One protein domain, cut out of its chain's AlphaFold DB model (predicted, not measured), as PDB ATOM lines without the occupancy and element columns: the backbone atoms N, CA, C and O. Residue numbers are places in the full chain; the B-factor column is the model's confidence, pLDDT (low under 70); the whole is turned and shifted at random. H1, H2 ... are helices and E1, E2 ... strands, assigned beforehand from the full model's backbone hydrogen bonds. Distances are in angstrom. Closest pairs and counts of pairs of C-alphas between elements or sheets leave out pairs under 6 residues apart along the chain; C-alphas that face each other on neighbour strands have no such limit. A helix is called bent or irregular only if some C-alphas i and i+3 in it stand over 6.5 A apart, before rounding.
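This is residues 3 to 13 and 26 to 75 of the 76 residues of the protein "N-acetyltransferase" of Sphingomonadales bacterium (UniProt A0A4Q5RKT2). Look first for E3, the strand nearest to the mean of the C-alphas: four short to medium helices stand round this edge of a small three-stranded sheet, with H1 and H4 far from each other and H2 and H3 between them. The hairpin E1 and E2 makes the rest of the sheet, and E1 is its far edge, away from the helices. The helices form a loose half ring, each only grazing the sheet. You will find 61 printed residues, running E1, E2, H1, E3, H2, H3, H4; the sheet's order is E1, E2, E3, mixed, and the class is mixed, helices and strands. The whole is compact, with a radius of gyration of the C-alphas of 10.2 A and spans of 25 by 24 by 22 A.

Find C-alpha 3 at (135.882, 119.806, 25.576), where E1, residues 3 to 5, begins. E2 follows at residues 8 to 11, 9.6 A long. Past the cut, find C-alpha 26 at (124.362, 106.585, 31.106); from there H1, residues 26 to 39, runs 19.9 A. E3 is residues 43 to 46, 9.6 A. H2, residues 49 to 57, is 12.4 A, and H3, residues 59 to 65, is 9.9 A. H3 is irregular: C-alphas 61 and 64 are 7.6 A apart. H4, residues 68 to 74, is 10.0 A and ends at C-alpha 74 at (116.733, 124.401, 30.422).

Begin with the sheet: E1 and E2 are an antiparallel hairpin, with N 5 and O 8 at 2.8 A. E2 and E3 are parallel, with N 9 and O 43 at 2.8 A. H1 only grazes the sheet with residues 33 to 38; its closest C-alphas to E3 are Ile 37 and Val 43, 6.3 A. H2, H3 and H4 also only graze the sheet. H1 and H2 only just touch, with 3 pairs of C-alphas within 8 A, the closest those of Ala 30 and Phe 51, 7.2 A, through residues 27 to 30 of H1 alone. H1 touches H3 with its residues 34 to 38 alone, the closest C-alphas being Arg 38 and Ile 65, 6.5 A, at a steep tilt of 46 degrees. H4 is close to but not clearly touching H2, the C-alphas of Lys 56 and Leu 74 being 6.6 A apart. H1 and H4 are apart. Every O i to N i+4 pair is within hydrogen-bond range in H1, H2 and H4; in H3 it is 1 of 3, beside 2 of 4 O i to N i+3 pairs.

The C-alphas of Gly 6 and Arg 28, the two farthest apart, are 26.0 A apart. Residues 14 to 25 are not printed, and C-alphas 13 and 26 are 10.6 A apart across this cut. Of the links that are printed whole, each is tight. The mean pLDDT of the printed part is 92.6, and no printed residue is under 70.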
ATOM      1  N   ASN A   3     134.854 118.787  25.775       87.44
ATOM      2  CA  ASN A   3     135.882 119.806  25.576       87.44
ATOM      3  C   ASN A   3     135.847 120.798  26.740       87.44
ATOM      4  O   ASN A   3     134.769 121.127  27.237       87.44
ATOM      5  N   GLU A   4     137.006 121.295  27.152       88.06
ATOM      6  CA  GLU A   4     137.090 122.381  28.129       88.06
ATOM      7  C   GLU A   4     136.942 123.727  27.421       88.06
ATOM      8  O   GLU A   4     137.599 123.993  26.414       88.06
ATOM      9  N   VAL A   5     136.051 124.575  27.929       86.44
ATOM     10  CA  VAL A   5     135.752 125.887  27.354       86.44
ATOM     11  C   VAL A   5     135.544 126.884  28.487       86.44
ATOM     12  O   VAL A   5     134.567 126.785  29.220       86.44
ATOM     13  N   GLY A   6     136.455 127.852  28.628       82.06
ATOM     14  CA  GLY A   6     136.271 129.014  29.508       82.06
ATOM     15  C   GLY A   6     135.937 128.682  30.969       82.06
ATOM     16  O   GLY A   6     135.090 129.345  31.555       82.06
ATOM     17  N   GLY A   7     136.551 127.640  31.542       84.62
ATOM     18  CA  GLY A   7     136.254 127.180  32.910       84.62
ATOM     19  C   GLY A   7     135.021 126.273  33.025       84.62
ATOM     20  O   GLY A   7     134.554 125.991  34.126       84.62
ATOM     21  N   GLY A   8     134.490 125.796  31.899       88.81
ATOM     22  CA  GLY A   8     133.414 124.816  31.853       88.81
ATOM     23  C   GLY A   8     133.734 123.602  30.989       88.81
ATOM     24  O   GLY A   8     134.674 123.601  30.195       88.81
ATOM     25  N   LEU A   9     132.925 122.559  31.144       92.56
ATOM     26  CA  LEU A   9     133.016 121.308  30.409       92.56
ATOM     27  C   LEU A   9     131.830 121.181  29.449       92.56
ATOM     28  O   LEU A   9     130.679 121.009  29.863       92.56
ATOM     29  N   LEU A  10     132.116 121.260  28.153       91.94
ATOM     30  CA  LEU A  10     131.147 121.057  27.084       91.94
ATOM     31  C   LEU A  10     130.970 119.566  26.836       91.94
ATOM     32  O   LEU A  10     131.889 118.925  26.331       91.94
ATOM     33  N   ILE A  11     129.791 119.024  27.139       89.88
ATOM     34  CA  ILE A  11     129.485 117.610  26.894       89.88
ATOM     35  C   ILE A  11     128.572 117.491  25.683       89.88
ATOM     36  O   ILE A  11     127.389 117.831  25.747       89.88
ATOM     37  N   THR A  12     129.128 116.967  24.593       87.81
ATOM     38  CA  THR A  12     128.446 116.916  23.295       87.81
ATOM     39  C   THR A  12     127.631 115.646  23.110       87.81
ATOM     40  O   THR A  12     126.524 115.693  22.586       87.81
ATOM     41  N   GLU A  13     128.132 114.510  23.598       88.50
ATOM     42  CA  GLU A  13     127.502 113.206  23.388       88.50
ATOM     43  C   GLU A  13     127.776 112.230  24.531       88.50
ATOM     44  O   GLU A  13     128.873 112.198  25.104       88.50
ATOM     45  N   ALA A  26     124.240 105.159  31.400       92.31
ATOM     46  CA  ALA A  26     124.362 106.585  31.106       92.31
ATOM     47  C   ALA A  26     124.107 107.450  32.353       92.31
ATOM     48  O   ALA A  26     124.838 108.398  32.615       92.31
ATOM     49  N   SER A  27     123.122 107.086  33.181       93.56
ATOM     50  CA  SER A  27     122.831 107.795  34.433       93.56
ATOM     51  C   SER A  27     123.961 107.662  35.455       93.56
ATOM     52  O   SER A  27     124.291 108.633  36.129       93.56
ATOM     53  N   ARG A  28     124.588 106.483  35.569       94.44
ATOM     54  CA  ARG A  28     125.767 106.300  36.434       94.44
ATOM     55  C   ARG A  28     126.959 107.119  35.942       94.44
ATOM     56  O   ARG A  28     127.612 107.764  36.756       94.44
ATOM     57  N   MET A  29     127.189 107.150  34.629       93.12
ATOM     58  CA  MET A  29     128.211 108.007  34.020       93.12
ATOM     59  C   MET A  29     127.934 109.485  34.307       93.12
ATOM     60  O   MET A  29     128.837 110.190  34.742       93.12
ATOM     61  N   ALA A  30     126.687 109.943  34.145       94.19
ATOM     62  CA  ALA A  30     126.303 111.325  34.420       94.19
ATOM     63  C   ALA A  30     126.620 111.738  35.858       94.19
ATOM     64  O   ALA A  30     127.223 112.783  36.067       94.19
ATOM     65  N   LYS A  31     126.277 110.902  36.846       94.75
ATOM     66  CA  LYS A  31     126.592 111.176  38.258       94.75
ATOM     67  C   LYS A  31     128.085 111.367  38.486       94.75
ATOM     68  O   LYS A  31     128.476 112.313  39.156       94.75
ATOM     69  N   HIS A  32     128.903 110.479  37.925       94.44
ATOM     70  CA  HIS A  32     130.349 110.550  38.100       94.44
ATOM     71  C   HIS A  32     130.939 111.799  37.437       94.44
ATOM     72  O   HIS A  32     131.704 112.519  38.065       94.44
ATOM     73  N   VAL A  33     130.507 112.107  36.213       93.25
ATOM     74  CA  VAL A  33     130.948 113.307  35.492       93.25
ATOM     75  C   VAL A  33     130.539 114.588  36.221       93.25
ATOM     76  O   VAL A  33     131.339 115.504  36.347       93.25
ATOM     77  N   LEU A  34     129.309 114.668  36.735       95.06
ATOM     78  CA  LEU A  34     128.845 115.844  37.478       95.06
ATOM     79  C   LEU A  34     129.584 116.014  38.813       95.06
ATOM     80  O   LEU A  34     129.824 117.143  39.233       95.06
ATOM     81  N   ALA A  35     129.962 114.910  39.463       95.19
ATOM     82  CA  ALA A  35     130.802 114.951  40.655       95.19
ATOM     83  C   ALA A  35     132.212 115.479  40.338       95.19
ATOM     84  O   ALA A  35     132.661 116.389  41.026       95.19
ATOM     85  N   ASP A  36     132.850 114.988  39.267       93.69
ATOM     86  CA  ASP A  36     134.167 115.466  38.804       93.69
ATOM     87  C   ASP A  36     134.145 116.967  38.481       93.69
ATOM     88  O   ASP A  36     134.992 117.727  38.941       93.69
ATOM     89  N   ILE A  37     133.118 117.425  37.755       94.06
ATOM     90  CA  ILE A  37     132.939 118.848  37.430       94.06
ATOM     91  C   ILE A  37     132.880 119.695  38.706       94.06
ATOM     92  O   ILE A  37     133.545 120.729  38.785       94.06
ATOM     93  N   ARG A  38     132.124 119.245  39.716       94.69
ATOM     94  CA  ARG A  38     132.012 119.947  40.999       94.69
ATOM     95  C   ARG A  38     133.336 119.958  41.761       94.69
ATOM     96  O   ARG A  38     133.721 121.005  42.270       94.69
ATOM     97  N   GLU A  39     134.024 118.822  41.831       95.19
ATOM     98  CA  GLU A  39     135.319 118.693  42.512       95.19
ATOM     99  C   GLU A  39     136.379 119.611  41.892       95.19
ATOM    100  O   GLU A  39     137.160 120.245  42.598       95.19
ATOM    101  N   ARG A  40     136.342 119.759  40.567       93.38
ATOM    102  CA  ARG A  40     137.245 120.634  39.810       93.38
ATOM    103  C   ARG A  40     136.836 122.109  39.828       93.38
ATOM    104  O   ARG A  40     137.543 122.930  39.249       93.38
ATOM    105  N   GLY A  41     135.705 122.456  40.448       93.81
ATOM    106  CA  GLY A  41     135.171 123.820  40.459       93.81
ATOM    107  C   GLY A  41     134.764 124.337  39.073       93.81
ATOM    108  O   GLY A  41     134.768 125.545  38.843       93.81
ATOM    109  N   LEU A  42     134.448 123.432  38.143       95.12
ATOM    110  CA  LEU A  42     134.015 123.754  36.784       95.12
ATOM    111  C   LEU A  42     132.484 123.813  36.700       95.12
ATOM    112  O   LEU A  42     131.763 123.389  37.605       95.12
ATOM    113  N   VAL A  43     131.978 124.289  35.562       95.50
ATOM    114  CA  VAL A  43     130.547 124.234  35.222       95.50
ATOM    115  C   VAL A  43     130.283 123.369  33.995       95.50
ATOM    116  O   VAL A  43     131.108 123.291  33.092       95.50
ATOM    117  N   ILE A  44     129.117 122.735  33.911       95.38
ATOM    118  CA  ILE A  44     128.702 121.962  32.738       95.38
ATOM    119  C   ILE A  44     128.003 122.845  31.693       95.38
ATOM    120  O   ILE A  44     127.137 123.664  32.020       95.38
ATOM    121  N   LEU A  45     128.346 122.624  30.420       94.81
ATOM    122  CA  LEU A  45     127.644 123.139  29.244       94.81
ATOM    123  C   LEU A  45     126.986 121.943  28.519       94.81
ATOM    124  O   LEU A  45     127.638 121.266  27.718       94.81
ATOM    125  N   PRO A  46     125.720 121.607  28.832       91.88
ATOM    126  CA  PRO A  46     125.080 120.380  28.361       91.88
ATOM    127  C   PRO A  46     124.452 120.565  26.971       91.88
ATOM    128  O   PRO A  46     123.250 120.793  26.847       91.88
ATOM    129  N   THR A  47     125.248 120.444  25.907       90.38
ATOM    130  CA  THR A  47     124.719 120.440  24.526       90.38
ATOM    131  C   THR A  47     124.154 119.083  24.112       90.38
ATOM    132  O   THR A  47     123.321 119.007  23.213       90.38
ATOM    133  N   CYS A  48     124.546 118.012  24.804       90.94
ATOM    134  CA  CYS A  48     123.971 116.686  24.633       90.94
ATOM    135  C   CYS A  48     122.517 116.617  25.159       90.94
ATOM    136  O   CYS A  48     122.285 116.933  26.333       90.94
ATOM    137  N   PRO A  49     121.548 116.094  24.378       90.94
ATOM    138  CA  PRO A  49     120.152 115.977  24.816       90.94
ATOM    139  C   PRO A  49     119.978 115.074  26.044       90.94
ATOM    140  O   PRO A  49     119.114 115.331  26.883       90.94
ATOM    141  N   PHE A  50     120.823 114.047  26.199       93.31
ATOM    142  CA  PHE A  50     120.803 113.181  27.376       93.31
ATOM    143  C   PHE A  50     121.127 113.958  28.661       93.31
ATOM    144  O   PHE A  50     120.358 113.896  29.619       93.31
ATOM    145  N   PHE A  51     122.224 114.726  28.680       94.12
ATOM    146  CA  PHE A  51     122.601 115.527  29.850       94.12
ATOM    147  C   PHE A  51     121.606 116.655  30.113       94.12
ATOM    148  O   PHE A  51     121.253 116.878  31.267       94.12
ATOM    149  N   ALA A  52     121.101 117.315  29.067       93.62
ATOM    150  CA  ALA A  52     120.042 118.311  29.201       93.62
ATOM    151  C   ALA A  52     118.803 117.721  29.900       93.62
ATOM    152  O   ALA A  52     118.301 118.292  30.868       93.62
ATOM    153  N   GLY A  53     118.340 116.545  29.463       94.25
ATOM    154  CA  GLY A  53     117.214 115.849  30.089       94.25
ATOM    155  C   GLY A  53     117.513 115.354  31.507       94.25
ATOM    156  O   GLY A  53     116.652 115.444  32.380       94.25
ATOM    157  N   TYR A  54     118.725 114.852  31.754       95.00
ATOM    158  CA  TYR A  54     119.156 114.396  33.076       95.00
ATOM    159  C   TYR A  54     119.196 115.550  34.086       95.00
ATOM    160  O   TYR A  54     118.649 115.426  35.177       95.00
ATOM    161  N   LEU A  55     119.787 116.687  33.707       95.44
ATOM    162  CA  LEU A  55     119.889 117.871  34.561       95.44
ATOM    163  C   LEU A  55     118.518 118.467  34.876       95.44
ATOM    164  O   LEU A  55     118.275 118.808  36.025       95.44
ATOM    165  N   LYS A  56     117.594 118.516  33.905       94.69
ATOM    166  CA  LYS A  56     116.211 118.956  34.165       94.69
ATOM    167  C   LYS A  56     115.499 118.099  35.210       94.69
ATOM    168  O   LYS A  56     114.753 118.626  36.024       94.69
ATOM    169  N   LYS A  57     115.719 116.783  35.185       94.75
ATOM    170  CA  LYS A  57     115.100 115.837  36.130       94.75
ATOM    171  C   LYS A  57     115.708 115.870  37.533       94.75
ATOM    172  O   LYS A  57     115.106 115.305  38.437       94.75
ATOM    173  N   HIS A  58     116.893 116.456  37.683       95.06
ATOM    174  CA  HIS A  58     117.674 116.462  38.922       95.06
ATOM    175  C   HIS A  58     118.194 117.871  39.244       95.06
ATOM    176  O   HIS A  58     119.308 118.039  39.753       95.06
ATOM    177  N   ALA A  59     117.426 118.895  38.873       93.94
ATOM    178  CA  ALA A  59     117.837 120.292  38.951       93.94
ATOM    179  C   ALA A  59     118.179 120.700  40.387       93.94
ATOM    180  O   ALA A  59     119.177 121.381  40.616       93.94
ATOM    181  N   GLU A  60     117.420 120.192  41.357       93.81
ATOM    182  CA  GLU A  60     117.587 120.429  42.789       93.81
ATOM    183  C   GLU A  60     118.983 120.063  43.317       93.81
ATOM    184  O   GLU A  60     119.425 120.603  44.328       93.81
ATOM    185  N   HIS A  61     119.697 119.171  42.622       93.12
ATOM    186  CA  HIS A  61     121.010 118.677  43.031       93.12
ATOM    187  C   HIS A  61     122.177 119.199  42.194       93.12
ATOM    188  O   HIS A  61     123.325 119.051  42.621       93.12
ATOM    189  N   TYR A  62     121.916 119.718  40.993       95.31
ATOM    190  CA  TYR A  62     122.971 120.020  40.019       95.31
ATOM    191  C   TYR A  62     122.854 121.399  39.369       95.31
ATOM    192  O   TYR A  62     123.742 121.764  38.600       95.31
ATOM    193  N   ALA A  63     121.804 122.180  39.646       94.00
ATOM    194  CA  ALA A  63     121.666 123.520  39.075       94.00
ATOM    195  C   ALA A  63     122.873 124.418  39.402       94.00
ATOM    196  O   ALA A  63     123.279 125.212  38.557       94.00
ATOM    197  N   ASP A  64     123.498 124.245  40.570       94.38
ATOM    198  CA  ASP A  64     124.686 124.977  41.028       94.38
ATOM    199  C   ASP A  64     125.877 124.878  40.065       94.38
ATOM    200  O   ASP A  64     126.581 125.868  39.863       94.38
ATOM    201  N   ILE A  65     126.052 123.725  39.418       95.06
ATOM    202  CA  ILE A  65     127.167 123.458  38.501       95.06
ATOM    203  C   ILE A  65     126.798 123.617  37.024       95.06
ATOM    204  O   ILE A  65     127.648 123.414  36.165       95.06
ATOM    205  N   VAL A  66     125.564 123.989  36.671       95.50
ATOM    206  CA  VAL A  66     125.197 124.285  35.271       95.50
ATOM    207  C   VAL A  66     125.603 125.712  34.920       95.50
ATOM    208  O   VAL A  66     125.352 126.627  35.703       95.50
ATOM    209  N   HIS A  67     126.191 125.939  33.744       94.75
ATOM    210  CA  HIS A  67     126.516 127.298  33.303       94.75
ATOM    211  C   HIS A  67     125.244 128.183  33.244       94.75
ATOM    212  O   HIS A  67     124.231 127.730  32.698       94.75
ATOM    213  N   PRO A  68     125.253 129.438  33.743       92.31
ATOM    214  CA  PRO A  68     124.044 130.261  33.884       92.31
ATOM    215  C   PRO A  68     123.188 130.394  32.617       92.31
ATOM    216  O   PRO A  68     121.968 130.264  32.682       92.31
ATOM    217  N   SER A  69     123.806 130.561  31.442       91.00
ATOM    218  CA  SER A  69     123.072 130.642  30.167       91.00
ATOM    219  C   SER A  69     122.271 129.371  29.852       91.00
ATOM    220  O   SER A  69     121.207 129.447  29.243       91.00
ATOM    221  N   TYR A  70     122.757 128.205  30.286       92.38
ATOM    222  CA  TYR A  70     122.077 126.928  30.074       92.38
ATOM    223  C   TYR A  70     120.993 126.662  31.119       92.38
ATOM    224  O   TYR A  70     120.036 125.970  30.798       92.38
ATOM    225  N   ARG A  71     121.075 127.241  32.326       93.50
ATOM    226  CA  ARG A  71     119.985 127.168  33.318       93.50
ATOM    227  C   ARG A  71     118.697 127.766  32.759       93.50
ATOM    228  O   ARG A  71     117.674 127.091  32.691       93.50
ATOM    229  N   ILE A  72     118.810 128.972  32.194       90.44
ATOM    230  CA  ILE A  72     117.703 129.677  31.535       90.44
ATOM    231  C   ILE A  72     117.142 128.846  30.374       90.44
ATOM    232  O   ILE A  72     115.937 128.627  30.299       90.44
ATOM    233  N   ALA A  73     118.009 128.335  29.492       89.88
ATOM    234  CA  ALA A  73     117.582 127.530  28.347       89.88
ATOM    235  C   ALA A  73     116.909 126.204  28.758       89.88
ATOM    236  O   ALA A  73     116.035 125.692  28.055       89.88
ATOM    237  N   LEU A  74     117.313 125.629  29.893       90.19
ATOM    238  CA  LEU A  74     116.733 124.401  30.422       90.19
ATOM    239  C   LEU A  74     115.479 124.650  31.276       90.19
ATOM    240  O   LEU A  74     114.685 123.716  31.423       90.19
ATOM    241  N   GLY A  75     115.264 125.879  31.748       90.19
ATOM    242  CA  GLY A  75     114.169 126.240  32.649       90.19
ATOM    243  C   GLY A  75     114.384 125.728  34.073       90.19
ATOM    244  O   GLY A  75     113.421 125.284  34.696       90.19
TER     245      GLY A  75